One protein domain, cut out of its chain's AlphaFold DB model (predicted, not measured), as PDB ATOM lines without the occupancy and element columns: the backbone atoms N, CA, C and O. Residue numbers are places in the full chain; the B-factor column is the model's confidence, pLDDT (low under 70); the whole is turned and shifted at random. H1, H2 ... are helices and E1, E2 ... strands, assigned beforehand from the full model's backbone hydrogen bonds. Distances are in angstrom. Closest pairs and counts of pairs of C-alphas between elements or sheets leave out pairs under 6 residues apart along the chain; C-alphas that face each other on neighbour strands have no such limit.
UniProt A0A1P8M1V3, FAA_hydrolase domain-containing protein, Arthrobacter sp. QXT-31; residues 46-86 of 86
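What this domain is: This is residues 46 to 86 of the 86 residues of the protein "FAA_hydrolase domain-containing protein" of Arthrobacter sp. QXT-31 (UniProt A0A1P8M1V3). A long, thin rod is made of a two-stranded hairpin at one end, E1 and E2, and one short helix, H1, at the other, with the link of residues 66 to 72 between them. There is no common core: E1 and H1 are apart, and residues 80 to 85, at the helix end, stand free. The printed part has 41 residues, with two named strands and one named helix in the order E1, E2, H1; the sheet has the order E1 - E2 and is antiparallel, and the class is mixed, helices and strands. The whole is extended, with a radius of gyration of the C-alphas of 14.0 A and spans of 41 by 19 by 15 A.

Where its parts are: Residues 46 to 50 come before the first strand. E1, residues 51 to 56, begins with C-alpha 51 at (42.670, 138.539, 135.241) and is 17.2 A long from first to last C-alpha. E2, residues 59 to 65, is 18.4 A long and begins with C-alpha 59 at (50.630, 142.131, 120.521). H1, residues 73 to 81, is 12.4 A long and ends with C-alpha 81 at (22.365, 122.314, 136.024).

How they stand to each other: E1 and E2 form a hairpin with a tight link of 2 residues. They are antiparallel neighbours, with 164 degrees between their directions. The C-alphas of Gly 51 and Ser 65 face each other at 4.3 A. N 52 and O 64 are within hydrogen-bond range at 2.9 A, as are N 56 and O 59 at 2.8 A. A short link of 7 residues joins E2 to H1. In H1, every O i to N i+4 pair is within hydrogen-bond range.

The domain as a whole: The two C-alphas farthest apart, those of Gly 58 and Gln 82, are 41.3 A from each other. The printed part has no cut and no long link between its named elements, and it ends at Leu 86, the chain's last residue. The mean pLDDT of the printed part of this model is 98.0, and no printed residue is under 70.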
ATOM      1  N   ASP A  46      39.138 133.423 144.608       97.38
ATOM      2  CA  ASP A  46      37.948 134.041 144.027       97.38
ATOM      3  C   ASP A  46      37.913 133.821 142.503       97.38
ATOM      4  O   ASP A  46      38.626 134.501 141.759       97.38
ATOM      5  N   PRO A  47      37.093 132.880 142.001       97.06
ATOM      6  CA  PRO A  47      36.972 132.642 140.565       97.06
ATOM      7  C   PRO A  47      36.245 133.770 139.822       97.06
ATOM      8  O   PRO A  47      36.365 133.880 138.598       97.06
ATOM      9  N   GLN A  48      35.511 134.619 140.542       97.75
ATOM     10  CA  GLN A  48      34.798 135.763 139.990       97.75
ATOM     11  C   GLN A  48      35.706 136.992 139.841       97.75
ATOM     12  O   GLN A  48      35.245 138.025 139.372       97.75
ATOM     13  N   ASN A  49      36.994 136.899 140.188       98.00
ATOM     14  CA  ASN A  49      37.936 138.009 140.066       98.00
ATOM     15  C   ASN A  49      39.337 137.566 139.601       98.00
ATOM     16  O   ASN A  49      40.345 137.761 140.280       98.00
ATOM     17  N   LEU A  50      39.404 136.968 138.413       97.88
ATOM     18  CA  LEU A  50      40.634 136.514 137.765       97.88
ATOM     19  C   LEU A  50      40.949 137.372 136.543       97.88
ATOM     20  O   LEU A  50      40.101 137.565 135.675       97.88
ATOM     21  N   GLY A  51      42.192 137.843 136.437       98.12
ATOM     22  CA  GLY A  51      42.670 138.539 135.241       98.12
ATOM     23  C   GLY A  51      42.845 137.587 134.054       98.12
ATOM     24  O   GLY A  51      43.432 136.518 134.200       98.12
ATOM     25  N   ILE A  52      42.386 137.998 132.870       97.81
ATOM     26  CA  ILE A  52      42.494 137.228 131.621       97.81
ATOM     27  C   ILE A  52      43.141 138.104 130.551       97.81
ATOM     28  O   ILE A  52      42.733 139.250 130.347       97.81
ATOM     29  N   LYS A  53      44.143 137.568 129.853       98.56
ATOM     30  CA  LYS A  53      44.854 138.265 128.776       98.56
ATOM     31  C   LYS A  53      45.151 137.325 127.613       98.56
ATOM     32  O   LYS A  53      45.410 136.144 127.828       98.56
ATOM     33  N   LEU A  54      45.153 137.872 126.400       98.50
ATOM     34  CA  LEU A  54      45.525 137.161 125.179       98.50
ATOM     35  C   LEU A  54      46.478 138.013 124.345       98.50
ATOM     36  O   LEU A  54      46.203 139.183 124.064       98.50
ATOM     37  N   TRP A  55      47.573 137.391 123.911       98.62
ATOM     38  CA  TRP A  55      48.552 137.979 123.005       98.62
ATOM     39  C   TRP A  55      48.559 137.225 121.680       98.62
ATOM     40  O   TRP A  55      48.541 135.997 121.665       98.62
ATOM     41  N   LEU A  56      48.646 137.965 120.579       98.38
ATOM     42  CA  LEU A  56      48.842 137.436 119.236       98.38
ATOM     43  C   LEU A  56      50.151 137.997 118.688       98.38
ATOM     44  O   LEU A  56      50.280 139.205 118.512       98.38
ATOM     45  N   ASN A  57      51.132 137.127 118.440       98.25
ATOM     46  CA  ASN A  57      52.457 137.514 117.939       98.25
ATOM     47  C   ASN A  57      53.114 138.640 118.765       98.25
ATOM     48  O   ASN A  57      53.707 139.566 118.222       98.25
ATOM     49  N   GLY A  58      52.967 138.581 120.093       98.31
ATOM     50  CA  GLY A  58      53.490 139.588 121.025       98.31
ATOM     51  C   GLY A  58      52.596 140.818 121.223       98.31
ATOM     52  O   GLY A  58      52.780 141.545 122.196       98.31
ATOM     53  N   THR A  59      51.582 141.024 120.382       98.62
ATOM     54  CA  THR A  59      50.630 142.131 120.521       98.62
ATOM     55  C   THR A  59      49.499 141.745 121.467       98.62
ATOM     56  O   THR A  59      48.855 140.714 121.282       98.62
ATOM     57  N   LEU A  60      49.238 142.569 122.484       98.69
ATOM     58  CA  LEU A  60      48.107 142.374 123.393       98.69
ATOM     59  C   LEU A  60      46.792 142.643 122.647       98.69
ATOM     60  O   LEU A  60      46.538 143.775 122.242       98.69
ATOM     61  N   MET A  61      45.959 141.615 122.498       98.69
ATOM     62  CA  MET A  61      44.677 141.711 121.787       98.69
ATOM     63  C   MET A  61      43.489 141.794 122.746       98.69
ATOM     64  O   MET A  61      42.490 142.437 122.437       98.69
ATOM     65  N   GLN A  62      43.579 141.138 123.909       98.62
ATOM     66  CA  GLN A  62      42.523 141.146 124.924       98.62
ATOM     67  C   GLN A  62      43.129 141.254 126.323       98.62
ATOM     68  O   GLN A  62      44.141 140.620 126.619       98.62
ATOM     69  N   SER A  63      42.491 142.039 127.190       98.56
ATOM     70  CA  SER A  63      42.848 142.183 128.603       98.56
ATOM     71  C   SER A  63      41.594 142.536 129.397       98.56
ATOM     72  O   SER A  63      41.022 143.600 129.186       98.56
ATOM     73  N   SER A  64      41.156 141.647 130.287       98.31
ATOM     74  CA  SER A  64      39.936 141.812 131.088       98.31
ATOM     75  C   SER A  64      40.041 141.075 132.433       98.31
ATOM     76  O   SER A  64      41.113 140.592 132.805       98.31
ATOM     77  N   SER A  65      38.935 141.000 133.172       98.44
ATOM     78  CA  SER A  65      38.783 140.226 134.406       98.44
ATOM     79  C   SER A  65      37.463 139.456 134.394       98.44
ATOM     80  O   SER A  65      36.469 139.952 133.856       98.44
ATOM     81  N   THR A  66      37.418 138.284 135.037       98.25
ATOM     82  CA  THR A  66      36.152 137.572 135.275       98.25
ATOM     83  C   THR A  66      35.172 138.402 136.104       98.25
ATOM     84  O   THR A  66      33.976 138.212 135.961       98.25
ATOM     85  N   ALA A  67      35.622 139.428 136.834       98.12
ATOM     86  CA  ALA A  67      34.743 140.374 137.535       98.12
ATOM     87  C   ALA A  67      33.817 141.175 136.601       98.12
ATOM     88  O   ALA A  67      32.880 141.815 137.065       98.12
ATOM     89  N   GLN A  68      34.090 141.171 135.293       98.25
ATOM     90  CA  GLN A  68      33.269 141.822 134.272       98.25
ATOM     91  C   GLN A  68      32.265 140.867 133.608       98.25
ATOM     92  O   GLN A  68      31.552 141.281 132.692       98.25
ATOM     93  N   THR A  69      32.210 139.587 133.998       98.00
ATOM     94  CA  THR A  69      31.210 138.673 133.433       98.00
ATOM     95  C   THR A  69      29.812 139.091 133.883       98.00
ATOM     96  O   THR A  69      29.584 139.400 135.047       98.00
ATOM     97  N   ILE A  70      28.860 139.093 132.945       98.38
ATOM     98  CA  ILE A  70      27.459 139.467 133.212       98.38
ATOM     99  C   ILE A  70      26.805 138.483 134.192       98.38
ATOM    100  O   ILE A  70      26.010 138.881 135.037       98.38
ATOM    101  N   PHE A  71      27.160 137.202 134.079       98.25
ATOM    102  CA  PHE A  71      26.722 136.132 134.970       98.25
ATOM    103  C   PHE A  71      27.921 135.615 135.750       98.25
ATOM    104  O   PHE A  71      29.007 135.455 135.175       98.25
ATOM    105  N   SER A  72      27.743 135.357 137.046       97.94
ATOM    106  CA  SER A  72      28.830 134.810 137.847       97.94
ATOM    107  C   SER A  72      29.100 133.345 137.498       97.94
ATOM    108  O   SER A  72      28.251 132.648 136.939       97.94
ATOM    109  N   VAL A  73      30.273 132.834 137.875       96.88
ATOM    110  CA  VAL A  73      30.594 131.403 137.723       96.88
ATOM    111  C   VAL A  73      29.544 130.517 138.413       96.88
ATOM    112  O   VAL A  73      29.166 129.473 137.878       96.88
ATOM    113  N   ALA A  74      29.041 130.942 139.577       97.06
ATOM    114  CA  ALA A  74      27.994 130.232 140.305       97.06
ATOM    115  C   ALA A  74      26.645 130.271 139.565       97.06
ATOM    116  O   ALA A  74      25.978 129.238 139.476       97.06
ATOM    117  N   ASP A  75      26.279 131.420 138.984       98.31
ATOM    118  CA  ASP A  75      25.044 131.567 138.202       98.31
ATOM    119  C   ASP A  75      25.059 130.669 136.966       98.31
ATOM    120  O   ASP A  75      24.078 129.981 136.691       98.31
ATOM    121  N   ILE A  76      26.189 130.621 136.252       98.00
ATOM    122  CA  ILE A  76      26.354 129.779 135.062       98.00
ATOM    123  C   ILE A  76      26.162 128.302 135.426       98.00
ATOM    124  O   ILE A  76      25.397 127.605 134.760       98.00
ATOM    125  N   ILE A  77      26.801 127.818 136.498       97.56
ATOM    126  CA  ILE A  77      26.642 126.424 136.944       97.56
ATOM    127  C   ILE A  77      25.191 126.138 137.331       97.56
ATOM    128  O   ILE A  77      24.627 125.140 136.881       97.56
ATOM    129  N   SER A  78      24.586 127.012 138.142       98.06
ATOM    130  CA  SER A  78      23.200 126.864 138.589       98.06
ATOM    131  C   SER A  78      22.240 126.778 137.402       98.06
ATOM    132  O   SER A  78      21.421 125.860 137.334       98.06
ATOM    133  N   TYR A  79      22.378 127.679 136.429       98.38
ATOM    134  CA  TYR A  79      21.518 127.728 135.251       98.38
ATOM    135  C   TYR A  79      21.656 126.477 134.376       98.38
ATOM    136  O   TYR A  79      20.657 125.847 134.026       98.38
ATOM    137  N   VAL A  80      22.890 126.064 134.064       97.94
ATOM    138  CA  VAL A  80      23.124 124.878 133.226       97.94
ATOM    139  C   VAL A  80      22.623 123.604 133.922       97.94
ATOM    140  O   VAL A  80      21.997 122.768 133.268       97.94
ATOM    141  N   SER A  81      22.798 123.489 135.244       98.12
ATOM    142  CA  SER A  81      22.365 122.314 136.024       98.12
ATOM    143  C   SER A  81      20.849 122.077 136.040       98.12
ATOM    144  O   SER A  81      20.397 120.969 136.315       98.12
ATOM    145  N   GLN A  82      20.052 123.103 135.727       98.31
ATOM    146  CA  GLN A  82      18.594 122.990 135.610       98.31
ATOM    147  C   GLN A  82      18.151 122.419 134.254       98.31
ATOM    148  O   GLN A  82      17.014 121.976 134.123       98.31
ATOM    149  N   THR A  83      19.034 122.430 133.250       97.62
ATOM    150  CA  THR A  83      18.739 121.933 131.895       97.62
ATOM    151  C   THR A  83      19.286 120.524 131.673       97.62
ATOM    152  O   THR A  83      18.652 119.715 130.998       97.62
ATOM    153  N   ALA A  84      20.452 120.214 132.243       96.88
ATOM    154  CA  ALA A  84      21.086 118.903 132.162       96.88
ATOM    155  C   ALA A  84      21.812 118.575 133.473       96.88
ATOM    156  O   ALA A  84      22.340 119.467 134.135       96.88
ATOM    157  N   THR A  85      21.870 117.289 133.834       97.12
ATOM    158  CA  THR A  85      22.715 116.821 134.942       97.12
ATOM    159  C   THR A  85      24.186 117.132 134.646       97.12
ATOM    160  O   THR A  85      24.660 116.842 133.547       97.12
ATOM    161  N   LEU A  86      24.884 117.713 135.628       94.19
ATOM    162  CA  LEU A  86      26.314 118.048 135.595       94.19
ATOM    163  C   LEU A  86      27.156 117.083 136.431       94.19
ATOM    164  O   LEU A  86      26.631 116.581 137.450       94.19
TER     165      LEU A  86